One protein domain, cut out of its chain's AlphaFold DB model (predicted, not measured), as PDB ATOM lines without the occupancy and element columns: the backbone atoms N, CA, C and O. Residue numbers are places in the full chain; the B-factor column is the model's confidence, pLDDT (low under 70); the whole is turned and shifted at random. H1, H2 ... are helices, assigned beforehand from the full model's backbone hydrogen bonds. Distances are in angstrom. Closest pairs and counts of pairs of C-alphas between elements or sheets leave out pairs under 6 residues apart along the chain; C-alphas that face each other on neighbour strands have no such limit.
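What this domain is: This is residues 2 to 93 of the 185 residues of the protein "Methyltransferase" of Photorhabdus laumondii subsp. laumondii (strain DSM 15139 / CIP 105565 / TT01) (UniProt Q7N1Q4). A small compact body holds helices H1 to H4, and from it the long helix H5 reaches away as an arm; residues 76 to 93, of which 76 to 92 belong to H5, stick out. In the body H2 packs on H4, and short H3 packs on H1 and H2. The printed part has 92 residues with five named helices, H1 to H5 in chain order, and no named strand: all helix. It is loose, radius of gyration of the C-alphas 15.4 A, spanning 52 by 23 by 22 A.

Where its parts are: Find C-alpha 2 at (5.595, 29.132, 145.808); H1 runs from there to residue 11. Next come H2, residues 15 to 22, H3, 27 to 31, and H4, 41 to 57, 24.5 A long. H5, 68 to 92, runs 36.0 A to C-alpha 92 at (30.410, 25.015, 130.975).

How they stand to each other: Look at Arg 5 and Phe 31, the closest C-alphas of H1 and H3, which touch at 4.8 A. H1 and H4 only just touch, with 3 pairs of C-alphas within 8 A, the closest Leu 11 and Ala 55, 6.5 A; H4 does so with residues 51 to 55 alone. H2 touches H3, closest C-alphas Ala 15 and Ala 27, 5.5 A. H2 touches residues 43 to 50 of H4 alone, closest C-alphas Thr 22 and Asp 43, 5.9 A, at a steep tilt of 57 degrees, opposite ways. H5 is close to but not clearly touching H4, closest C-alphas Glu 41 and Tyr 68, 6.4 A, and is apart from H1, H2 and H3. In H1 to H5 every O i to N i+4 pair is within hydrogen-bond range.

The domain as a whole: The C-alphas of Glu 57 and Arg 93 are the farthest apart, 52.4 A. The printed part has no cut, no link is long, and no printed residue is under 70 in pLDDT.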
ATOM      1  N   ASP A   2       5.996  28.959 144.402       85.62
ATOM      2  CA  ASP A   2       5.595  29.132 145.808       85.62
ATOM      3  C   ASP A   2       4.231  29.791 145.995       85.62
ATOM      4  O   ASP A   2       3.490  29.417 146.893       85.62
ATOM      5  N   TYR A   3       3.852  30.701 145.097       91.06
ATOM      6  CA  TYR A   3       2.554  31.374 145.126       91.06
ATOM      7  C   TYR A   3       1.359  30.402 145.194       91.06
ATOM      8  O   TYR A   3       0.547  30.483 146.113       91.06
ATOM      9  N   PHE A   4       1.273  29.437 144.273       92.44
ATOM     10  CA  PHE A   4       0.174  28.465 144.253       92.44
ATOM     11  C   PHE A   4       0.267  27.487 145.426       92.44
ATOM     12  O   PHE A   4      -0.721  27.238 146.120       92.44
ATOM     13  N   ARG A   5       1.463  26.947 145.679       91.38
ATOM     14  CA  ARG A   5       1.701  25.992 146.768       91.38
ATOM     15  C   ARG A   5       1.329  26.565 148.130       91.38
ATOM     16  O   ARG A   5       0.628  25.901 148.894       91.38
ATOM     17  N   ASN A   6       1.786  27.779 148.424       92.00
ATOM     18  CA  ASN A   6       1.530  28.444 149.694       92.00
ATOM     19  C   ASN A   6       0.040  28.726 149.852       92.00
ATOM     20  O   ASN A   6      -0.516  28.344 150.877       92.00
ATOM     21  N   ALA A   7      -0.625  29.239 148.812       92.50
ATOM     22  CA  ALA A   7      -2.073  29.432 148.816       92.50
ATOM     23  C   ALA A   7      -2.824  28.139 149.186       92.50
ATOM     24  O   ALA A   7      -3.716  28.136 150.036       92.50
ATOM     25  N   ARG A   8      -2.440  27.005 148.578       92.69
ATOM     26  CA  ARG A   8      -3.066  25.704 148.862       92.69
ATOM     27  C   ARG A   8      -2.793  25.232 150.288       92.69
ATOM     28  O   ARG A   8      -3.688  24.669 150.911       92.69
ATOM     29  N   LYS A   9      -1.575  25.444 150.789       91.62
ATOM     30  CA  LYS A   9      -1.164  25.058 152.144       91.62
ATOM     31  C   LYS A   9      -1.878  25.889 153.213       91.62
ATOM     32  O   LYS A   9      -2.360  25.307 154.178       91.62
ATOM     33  N   VAL A  10      -1.978  27.206 153.024       91.81
ATOM     34  CA  VAL A  10      -2.625  28.148 153.956       91.81
ATOM     35  C   VAL A  10      -4.108  27.824 154.112       91.81
ATOM     36  O   VAL A  10      -4.583  27.627 155.227       91.81
ATOM     37  N   LEU A  11      -4.827  27.685 152.995       91.94
ATOM     38  CA  LEU A  11      -6.263  27.401 153.014       91.94
ATOM     39  C   LEU A  11      -6.585  25.905 153.137       91.94
ATOM     40  O   LEU A  11      -7.757  25.538 153.214       91.94
ATOM     41  N   GLY A  12      -5.583  25.021 153.154       91.12
ATOM     42  CA  GLY A  12      -5.763  23.570 153.258       91.12
ATOM     43  C   GLY A  12      -6.640  22.970 152.153       91.12
ATOM     44  O   GLY A  12      -7.424  22.067 152.431       91.12
ATOM     45  N   VAL A  13      -6.552  23.492 150.923       92.25
ATOM     46  CA  VAL A  13      -7.407  23.058 149.803       92.25
ATOM     47  C   VAL A  13      -6.976  21.676 149.307       92.25
ATOM     48  O   VAL A  13      -5.807  21.429 148.972       92.25
ATOM     49  N   THR A  14      -7.929  20.754 149.231       93.94
ATOM     50  CA  THR A  14      -7.687  19.375 148.809       93.94
ATOM     51  C   THR A  14      -7.640  19.247 147.285       93.94
ATOM     52  O   THR A  14      -8.254  20.012 146.539       93.94
ATOM     53  N   ALA A  15      -6.938  18.222 146.790       92.75
ATOM     54  CA  ALA A  15      -6.925  17.919 145.357       92.75
ATOM     55  C   ALA A  15      -8.332  17.581 144.829       92.75
ATOM     56  O   ALA A  15      -8.655  17.907 143.692       92.75
ATOM     57  N   LYS A  16      -9.190  16.977 145.664       94.19
ATOM     58  CA  LYS A  16     -10.577  16.649 145.309       94.19
ATOM     59  C   LYS A  16     -11.397  17.908 145.020       94.19
ATOM     60  O   LYS A  16     -12.121  17.935 144.033       94.19
ATOM     61  N   GLU A  17     -11.248  18.952 145.835       93.50
ATOM     62  CA  GLU A  17     -11.927  20.239 145.632       93.50
ATOM     63  C   GLU A  17     -11.428  20.961 144.377       93.50
ATOM     64  O   GLU A  17     -12.233  21.462 143.596       93.50
ATOM     65  N   ILE A  18     -10.110  20.955 144.143       93.69
ATOM     66  CA  ILE A  18      -9.501  21.523 142.930       93.69
ATOM     67  C   ILE A  18     -10.023  20.810 141.679       93.69
ATOM     68  O   ILE A  18     -10.433  21.463 140.715       93.69
ATOM     69  N   ASN A  19     -10.048  19.477 141.698       94.06
ATOM     70  CA  ASN A  19     -10.514  18.682 140.569       94.06
ATOM     71  C   ASN A  19     -12.013  18.893 140.320       94.06
ATOM     72  O   ASN A  19     -12.423  19.023 139.172       94.06
ATOM     73  N   ALA A  20     -12.820  18.988 141.380       93.50
ATOM     74  CA  ALA A  20     -14.248  19.275 141.271       93.50
ATOM     75  C   ALA A  20     -14.523  20.677 140.700       93.50
ATOM     76  O   ALA A  20     -15.421  20.834 139.878       93.50
ATOM     77  N   ALA A  21     -13.745  21.690 141.093       92.62
ATOM     78  CA  ALA A  21     -13.927  23.059 140.612       92.62
ATOM     79  C   ALA A  21     -13.451  23.256 139.167       92.62
ATOM     80  O   ALA A  21     -14.063  23.997 138.402       92.62
ATOM     81  N   THR A  22     -12.343  22.616 138.789       93.38
ATOM     82  CA  THR A  22     -11.737  22.797 137.460       93.38
ATOM     83  C   THR A  22     -12.235  21.791 136.426       93.38
ATOM     84  O   THR A  22     -12.211  22.092 135.231       93.38
ATOM     85  N   GLY A  23     -12.733  20.633 136.870       92.38
ATOM     86  CA  GLY A  23     -13.075  19.489 136.021       92.38
ATOM     87  C   GLY A  23     -11.848  18.714 135.529       92.38
ATOM     88  O   GLY A  23     -11.970  17.902 134.617       92.38
ATOM     89  N   LYS A  24     -10.658  18.979 136.086       91.81
ATOM     90  CA  LYS A  24      -9.375  18.432 135.622       91.81
ATOM     91  C   LYS A  24      -8.579  17.838 136.775       91.81
ATOM     92  O   LYS A  24      -8.580  18.380 137.872       91.81
ATOM     93  N   GLN A  25      -7.830  16.768 136.516       91.56
ATOM     94  CA  GLN A  25      -6.928  16.149 137.496       91.56
ATOM     95  C   GLN A  25      -5.529  16.792 137.475       91.56
ATOM     96  O   GLN A  25      -4.523  16.115 137.317       91.56
ATOM     97  N   MET A  26      -5.467  18.119 137.619       91.50
ATOM     98  CA  MET A  26      -4.231  18.907 137.446       91.50
ATOM     99  C   MET A  26      -3.670  19.483 138.755       91.50
ATOM    100  O   MET A  26      -2.721  20.267 138.750       91.50
ATOM    101  N   ALA A  27      -4.224  19.086 139.904       90.62
ATOM    102  CA  ALA A  27      -3.789  19.592 141.205       90.62
ATOM    103  C   ALA A  27      -2.291  19.353 141.498       90.62
ATOM    104  O   ALA A  27      -1.689  20.149 142.214       90.62
ATOM    105  N   SER A  28      -1.677  18.289 140.967       90.00
ATOM    106  CA  SER A  28      -0.228  18.048 141.075       90.00
ATOM    107  C   SER A  28       0.574  19.057 140.248       90.00
ATOM    108  O   SER A  28       1.441  19.735 140.792       90.00
ATOM    109  N   HIS A  29       0.235  19.221 138.972       90.88
ATOM    110  CA  HIS A  29       0.922  20.118 138.041       90.88
ATOM    111  C   HIS A  29       0.820  21.596 138.430       90.88
ATOM    112  O   HIS A  29       1.696  22.382 138.104       90.88
ATOM    113  N   TRP A  30      -0.232  22.011 139.131       93.25
ATOM    114  CA  TRP A  30      -0.388  23.422 139.510       93.25
ATOM    115  C   TRP A  30       0.189  23.756 140.890       93.25
ATOM    116  O   TRP A  30       0.536  24.908 141.155       93.25
ATOM    117  N   PHE A  31       0.297  22.763 141.781       92.75
ATOM    118  CA  PHE A  31       0.601  22.987 143.200       92.75
ATOM    119  C   PHE A  31       1.797  22.177 143.739       92.75
ATOM    120  O   PHE A  31       2.050  22.225 144.944       92.75
ATOM    121  N   SER A  32       2.531  21.444 142.893       87.69
ATOM    122  CA  SER A  32       3.740  20.685 143.269       87.69
ATOM    123  C   SER A  32       4.955  21.051 142.405       87.69
ATOM    124  O   SER A  32       4.803  21.758 141.415       87.69
ATOM    125  N   ASP A  33       6.155  20.585 142.782       82.88
ATOM    126  CA  ASP A  33       7.393  20.816 142.008       82.88
ATOM    127  C   ASP A  33       7.481  19.937 140.759       82.88
ATOM    128  O   ASP A  33       8.165  20.279 139.799       82.88
ATOM    129  N   SER A  34       6.809  18.785 140.769       81.62
ATOM    130  CA  SER A  34       6.912  17.828 139.674       81.62
ATOM    131  C   SER A  34       6.025  18.259 138.516       81.62
ATOM    132  O   SER A  34       4.815  18.418 138.686       81.62
ATOM    133  N   GLN A  35       6.636  18.418 137.337       84.44
ATOM    134  CA  GLN A  35       5.943  18.734 136.085       84.44
ATOM    135  C   GLN A  35       5.039  19.966 136.215       84.44
ATOM    136  O   GLN A  35       3.908  19.970 135.716       84.44
ATOM    137  N   TRP A  36       5.516  20.986 136.937       91.00
ATOM    138  CA  TRP A  36       4.711  22.168 137.193       91.00
ATOM    139  C   TRP A  36       4.367  22.894 135.891       91.00
ATOM    140  O   TRP A  36       5.220  23.061 135.019       91.00
ATOM    141  N   GLN A  37       3.124  23.356 135.780       90.62
ATOM    142  CA  GLN A  37       2.649  24.173 134.668       90.62
ATOM    143  C   GLN A  37       1.766  25.303 135.191       90.62
ATOM    144  O   GLN A  37       0.979  25.110 136.119       90.62
ATOM    145  N   LEU A  38       1.845  26.478 134.567       93.38
ATOM    146  CA  LEU A  38       0.903  27.551 134.863       93.38
ATOM    147  C   LEU A  38      -0.491  27.142 134.342       93.38
ATOM    148  O   LEU A  38      -0.606  26.754 133.176       93.38
ATOM    149  N   PRO A  39      -1.565  27.222 135.153       94.25
ATOM    150  CA  PRO A  39      -2.921  27.032 134.648       94.25
ATOM    151  C   PRO A  39      -3.220  28.016 133.510       94.25
ATOM    152  O   PRO A  39      -2.734  29.148 133.517       94.25
ATOM    153  N   ASN A  40      -4.062  27.628 132.552       94.12
ATOM    154  CA  ASN A  40      -4.623  28.606 131.615       94.12
ATOM    155  C   ASN A  40      -5.546  29.591 132.360       94.12
ATOM    156  O   ASN A  40      -5.954  29.342 133.498       94.12
ATOM    157  N   GLU A  41      -5.900  30.696 131.707       95.50
ATOM    158  CA  GLU A  41      -6.701  31.757 132.323       95.50
ATOM    159  C   GLU A  41      -8.037  31.250 132.881       95.50
ATOM    160  O   GLU A  41      -8.401  31.569 134.012       95.50
ATOM    161  N   VAL A  42      -8.739  30.401 132.127       95.31
ATOM    162  CA  VAL A  42     -10.048  29.856 132.515       95.31
ATOM    163  C   VAL A  42      -9.942  29.028 133.795       95.31
ATOM    164  O   VAL A  42     -10.727  29.211 134.728       95.31
ATOM    165  N   ASP A  43      -8.962  28.128 133.865       95.19
ATOM    166  CA  ASP A  43      -8.735  27.301 135.047       95.19
ATOM    167  C   ASP A  43      -8.255  28.149 136.231       95.19
ATOM    168  O   ASP A  43      -8.700  27.925 137.356       95.19
ATOM    169  N   TYR A  44      -7.430  29.173 135.990       95.94
ATOM    170  CA  TYR A  44      -7.011  30.102 137.037       95.94
ATOM    171  C   TYR A  44      -8.200  30.855 137.645       95.94
ATOM    172  O   TYR A  44      -8.306  30.925 138.867       95.94
ATOM    173  N   GLN A  45      -9.148  31.345 136.839       95.00
ATOM    174  CA  GLN A  45     -10.349  32.004 137.373       95.00
ATOM    175  C   GLN A  45     -11.208  31.049 138.213       95.00
ATOM    176  O   GLN A  45     -11.669  31.424 139.293       95.00
ATOM    177  N   LYS A  46     -11.374  29.791 137.781       95.19
ATOM    178  CA  LYS A  46     -12.071  28.766 138.580       95.19
ATOM    179  C   LYS A  46     -11.372  28.524 139.921       95.19
ATOM    180  O   LYS A  46     -12.039  28.434 140.952       95.19
ATOM    181  N   LEU A  47     -10.037  28.462 139.921       94.69
ATOM    182  CA  LEU A  47      -9.238  28.340 141.142       94.69
ATOM    183  C   LEU A  47      -9.414  29.560 142.055       94.69
ATOM    184  O   LEU A  47      -9.624  29.378 143.249       94.69
ATOM    185  N   ARG A  48      -9.416  30.786 141.519       94.31
ATOM    186  CA  ARG A  48      -9.668  32.009 142.306       94.31
ATOM    187  C   ARG A  48     -11.026  31.981 142.994       94.31
ATOM    188  O   ARG A  48     -11.111  32.271 144.183       94.31
ATOM    189  N   ILE A  49     -12.078  31.587 142.274       94.25
ATOM    190  CA  ILE A  49     -13.432  31.470 142.834       94.25
ATOM    191  C   ILE A  49     -13.463  30.428 143.959       94.25
ATOM    192  O   ILE A  49     -14.006  30.699 145.032       94.25
ATOM    193  N   LEU A  50     -12.855  29.256 143.740       94.25
ATOM    194  CA  LEU A  50     -12.765  28.200 144.750       94.25
ATOM    195  C   LEU A  50     -12.035  28.687 146.010       94.25
ATOM    196  O   LEU A  50     -12.554  28.538 147.115       94.25
ATOM    197  N   PHE A  51     -10.853  29.281 145.845       94.69
ATOM    198  CA  PHE A  51     -10.017  29.736 146.956       94.69
ATOM    199  C   PHE A  51     -10.685  30.887 147.719       94.69
ATOM    200  O   PHE A  51     -10.698  30.869 148.946       94.69
ATOM    201  N   ALA A  52     -11.340  31.824 147.027       93.25
ATOM    202  CA  ALA A  52     -12.109  32.895 147.661       93.25
ATOM    203  C   ALA A  52     -13.335  32.376 148.433       93.25
ATOM    204  O   ALA A  52     -13.702  32.930 149.469       93.25
ATOM    205  N   ARG A  53     -13.989  31.310 147.951       93.62
ATOM    206  CA  ARG A  53     -15.078  30.653 148.688       93.62
ATOM    207  C   ARG A  53     -14.560  30.031 149.988       93.62
ATOM    208  O   ARG A  53     -15.084  30.361 151.046       93.62
ATOM    209  N   ILE A  54     -13.510  29.215 149.910       92.06
ATOM    210  CA  ILE A  54     -12.933  28.520 151.072       92.06
ATOM    211  C   ILE A  54     -12.357  29.517 152.089       92.06
ATOM    212  O   ILE A  54     -12.546  29.346 153.290       92.06
ATOM    213  N   ALA A  55     -11.698  30.583 151.630       92.88
ATOM    214  CA  ALA A  55     -11.187  31.634 152.509       92.88
ATOM    215  C   ALA A  55     -12.312  32.299 153.321       92.88
ATOM    216  O   ALA A  55     -12.174  32.468 154.531       92.88
ATOM    217  N   ARG A  56     -13.459  32.597 152.687       92.31
ATOM    218  CA  ARG A  56     -14.639  33.143 153.380       92.31
ATOM    219  C   ARG A  56     -15.214  32.172 154.406       92.31
ATOM    220  O   ARG A  56     -15.501  32.594 155.519       92.31
ATOM    221  N   GLU A  57     -15.345  30.895 154.050       92.38
ATOM    222  CA  GLU A  57     -15.830  29.845 154.962       92.38
ATOM    223  C   GLU A  57     -14.915  29.669 156.182       92.38
ATOM    224  O   GLU A  57     -15.388  29.392 157.280       92.38
ATOM    225  N   LYS A  58     -13.604  29.861 156.003       91.06
ATOM    226  CA  LYS A  58     -12.601  29.741 157.070       91.06
ATOM    227  C   LYS A  58     -12.311  31.047 157.809       91.06
ATOM    228  O   LYS A  58     -11.458  31.042 158.692       91.06
ATOM    229  N   HIS A  59     -12.978  32.149 157.459       89.62
ATOM    230  CA  HIS A  59     -12.674  33.493 157.968       89.62
ATOM    231  C   HIS A  59     -11.182  33.868 157.832       89.62
ATOM    232  O   HIS A  59     -10.599  34.509 158.705       89.62
ATOM    233  N   GLN A  60     -10.557  33.442 156.732       89.62
ATOM    234  CA  GLN A  60      -9.160  33.704 156.392       89.62
ATOM    235  C   GLN A  60      -9.060  34.696 155.224       89.62
ATOM    236  O   GLN A  60     -10.026  34.927 154.494       89.62
ATOM    237  N   ASN A  61      -7.875  35.280 155.033       84.56
ATOM    238  CA  ASN A  61      -7.611  36.152 153.890       84.56
ATOM    239  C   ASN A  61      -7.708  35.376 152.568       84.56
ATOM    240  O   ASN A  61      -7.356  34.198 152.489       84.56
ATOM    241  N   GLY A  62      -8.191  36.051 151.523       80.50
ATOM    242  CA  GLY A  62      -8.245  35.487 150.179       80.50
ATOM    243  C   GLY A  62      -6.845  35.247 149.616       80.50
ATOM    244  O   GLY A  62      -5.973  36.105 149.731       80.50
ATOM    245  N   GLU A  63      -6.659  34.100 148.974       90.56
ATOM    246  CA  GLU A  63      -5.439  33.722 148.262       90.56
ATOM    247  C   GLU A  63      -5.669  33.752 146.743       90.56
ATOM    248  O   GLU A  63      -6.807  33.769 146.273       90.56
ATOM    249  N   LEU A  64      -4.587  33.701 145.960       89.62
ATOM    250  CA  LEU A  64      -4.626  33.763 144.489       89.62
ATOM    251  C   LEU A  64      -5.179  35.096 143.921       89.62
ATOM    252  O   LEU A  64      -5.967  35.125 142.974       89.62
ATOM    253  N   ASN A  65      -4.748  36.232 144.476       88.81
ATOM    254  CA  ASN A  65      -5.289  37.552 144.119       88.81
ATOM    255  C   ASN A  65      -4.638  38.225 142.900       88.81
ATOM    256  O   ASN A  65      -5.233  39.141 142.336       88.81
ATOM    257  N   ARG A  66      -3.447  37.784 142.478       91.50
ATOM    258  CA  ARG A  66      -2.725  38.375 141.341       91.50
ATOM    259  C   ARG A  66      -3.517  38.228 140.039       91.50
ATOM    260  O   ARG A  66      -4.108  37.161 139.815       91.50
ATOM    261  N   PRO A  67      -3.527  39.249 139.170       93.25
ATOM    262  CA  PRO A  67      -4.148  39.139 137.862       93.25
ATOM    263  C   PRO A  67      -3.385  38.136 136.987       93.25
ATOM    264  O   PRO A  67      -2.192  37.900 137.167       93.25
ATOM    265  N   TYR A  68      -4.087  37.520 136.034       92.75
ATOM    266  CA  TYR A  68      -3.512  36.440 135.233       92.75
ATOM    267  C   TYR A  68      -2.330  36.900 134.365       92.75
ATOM    268  O   TYR A  68      -1.325  36.198 134.287       92.75
ATOM    269  N   HIS A  69      -2.409  38.099 133.775       92.50
ATOM    270  CA  HIS A  69      -1.355  38.633 132.907       92.50
ATOM    271  C   HIS A  69      -0.005  38.768 133.629       92.50
ATOM    272  O   HIS A  69       1.018  38.380 133.073       92.50
ATOM    273  N   GLU A  70       0.002  39.207 134.892       93.12
ATOM    274  CA  GLU A  70       1.227  39.277 135.699       93.12
ATOM    275  C   GLU A  70       1.854  37.894 135.923       93.12
ATOM    276  O   GLU A  70       3.079  37.758 135.974       93.12
ATOM    277  N   LEU A  71       1.029  36.852 136.094       92.19
ATOM    278  CA  LEU A  71       1.519  35.483 136.274       92.19
ATOM    279  C   LEU A  71       2.159  34.953 134.993       92.19
ATOM    280  O   LEU A  71       3.196  34.296 135.068       92.19
ATOM    281  N   VAL A  72       1.561  35.255 133.838       92.75
ATOM    282  CA  VAL A  72       2.108  34.895 132.526       92.75
ATOM    283  C   VAL A  72       3.440  35.601 132.294       92.75
ATOM    284  O   VAL A  72       4.416  34.942 131.956       92.75
ATOM    285  N   GLU A  73       3.519  36.907 132.541       91.81
ATOM    286  CA  GLU A  73       4.757  37.680 132.390       91.81
ATOM    287  C   GLU A  73       5.879  37.152 133.298       91.81
ATOM    288  O   GLU A  73       7.003  36.910 132.846       91.81
ATOM    289  N   SER A  74       5.551  36.887 134.568       90.00
ATOM    290  CA  SER A  74       6.488  36.295 135.531       90.00
ATOM    291  C   SER A  74       6.979  34.922 135.057       90.00
ATOM    292  O   SER A  74       8.166  34.615 135.159       90.00
ATOM    293  N   HIS A  75       6.069  34.090 134.538       89.62
ATOM    294  CA  HIS A  75       6.390  32.761 134.028       89.62
ATOM    295  C   HIS A  75       7.307  32.827 132.808       89.62
ATOM    296  O   HIS A  75       8.336  32.167 132.800       89.62
ATOM    297  N   LEU A  76       6.973  33.657 131.817       91.25
ATOM    298  CA  LEU A  76       7.780  33.837 130.610       91.25
ATOM    299  C   LEU A  76       9.194  34.317 130.944       91.25
ATOM    300  O   LEU A  76      10.167  33.778 130.422       91.25
ATOM    301  N   THR A  77       9.309  35.286 131.854       92.62
ATOM    302  CA  THR A  77      10.607  35.798 132.314       92.62
ATOM    303  C   THR A  77      11.437  34.692 132.962       92.62
ATOM    304  O   THR A  77      12.603  34.512 132.614       92.62
ATOM    305  N   LEU A  78      10.837  33.920 133.872       89.94
ATOM    306  CA  LEU A  78      11.535  32.849 134.577       89.94
ATOM    307  C   LEU A  78      11.914  31.688 133.645       89.94
ATOM    308  O   LEU A  78      13.015  31.157 133.762       89.94
ATOM    309  N   SER A  79      11.037  31.309 132.710       89.19
ATOM    310  CA  SER A  79      11.329  30.300 131.686       89.19
ATOM    311  C   SER A  79      12.521  30.710 130.833       89.19
ATOM    312  O   SER A  79      13.442  29.922 130.663       89.19
ATOM    313  N   ARG A  80      12.555  31.967 130.378       91.56
ATOM    314  CA  ARG A  80      13.683  32.497 129.612       91.56
ATOM    315  C   ARG A  80      14.986  32.465 130.413       91.56
ATOM    316  O   ARG A  80      15.992  31.983 129.909       91.56
ATOM    317  N   GLN A  81      14.969  32.938 131.660       92.44
ATOM    318  CA  GLN A  81      16.148  32.897 132.536       92.44
ATOM    319  C   GLN A  81      16.641  31.465 132.755       92.44
ATOM    320  O   GLN A  81      17.841  31.209 132.738       92.44
ATOM    321  N   TYR A  82      15.716  30.522 132.946       89.69
ATOM    322  CA  TYR A  82      16.043  29.109 133.077       89.69
ATOM    323  C   TYR A  82      16.677  28.547 131.799       89.69
ATOM    324  O   TYR A  82      17.671  27.832 131.886       89.69
ATOM    325  N   GLU A  83      16.129  28.863 130.626       90.00
ATOM    326  CA  GLU A  83      16.677  28.437 129.334       90.00
ATOM    327  C   GLU A  83      18.085  28.994 129.107       90.00
ATOM    328  O   GLU A  83      18.996  28.228 128.793       90.00
ATOM    329  N   GLU A  84      18.286  30.294 129.335       92.31
ATOM    330  CA  GLU A  84      19.595  30.953 129.245       92.31
ATOM    331  C   GLU A  84      20.615  30.287 130.185       92.31
ATOM    332  O   GLU A  84      21.697  29.887 129.753       92.31
ATOM    333  N   LEU A  85      20.238  30.068 131.447       91.44
ATOM    334  CA  LEU A  85      21.089  29.424 132.448       91.44
ATOM    335  C   LEU A  85      21.379  27.952 132.106       91.44
ATOM    336  O   LEU A  85      22.491  27.463 132.301       91.44
ATOM    337  N   SER A  86      20.392  27.228 131.580       87.81
ATOM    338  CA  SER A  86      20.538  25.833 131.149       87.81
ATOM    339  C   SER A  86      21.529  25.706 129.992       87.81
ATOM    340  O   SER A  86      22.384  24.816 130.001       87.81
ATOM    341  N   LEU A  87      21.473  26.634 129.031       86.50
ATOM    342  CA  LEU A  87      22.445  26.731 127.945       86.50
ATOM    343  C   LEU A  87      23.843  27.052 128.479       86.50
ATOM    344  O   LEU A  87      24.801  26.382 128.098       86.50
ATOM    345  N   GLU A  88      23.966  28.011 129.398       87.81
ATOM    346  CA  GLU A  88      25.241  28.370 130.026       87.81
ATOM    347  C   GLU A  88      25.875  27.177 130.760       87.81
ATOM    348  O   GLU A  88      27.025  26.814 130.496       87.81
ATOM    349  N   TYR A  89      25.117  26.494 131.623       83.62
ATOM    350  CA  TYR A  89      25.591  25.282 132.297       83.62
ATOM    351  C   TYR A  89      25.920  24.164 131.310       83.62
ATOM    352  O   TYR A  89      26.888  23.427 131.515       83.62
ATOM    353  N   GLY A  90      25.130  24.026 130.244       80.25
ATOM    354  CA  GLY A  90      25.420  23.117 129.145       80.25
ATOM    355  C   GLY A  90      26.786  23.411 128.533       80.25
ATOM    356  O   GLY A  90      27.598  22.500 128.379       80.25
ATOM    357  N   LEU A  91      27.088  24.682 128.265       78.19
ATOM    358  CA  LEU A  91      28.362  25.108 127.696       78.19
ATOM    359  C   LEU A  91      29.543  24.870 128.644       78.19
ATOM    360  O   LEU A  91      30.561  24.352 128.185       78.19
ATOM    361  N   LEU A  92      29.382  25.175 129.935       78.38
ATOM    362  CA  LEU A  92      30.410  25.015 130.975       78.38
ATOM    363  C   LEU A  92      30.768  23.555 131.274       78.38
ATOM    364  O   LEU A  92      31.881  23.261 131.718       78.38
ATOM    365  N   ARG A  93      29.835  22.621 131.064       75.44
ATOM    366  CA  ARG A  93      30.112  21.197 131.261       75.44
ATOM    367  C   ARG A  93      31.150  20.733 130.250       75.44
ATOM    368  O   ARG A  93      30.921  20.798 129.044       75.44
TER     369      ARG A  93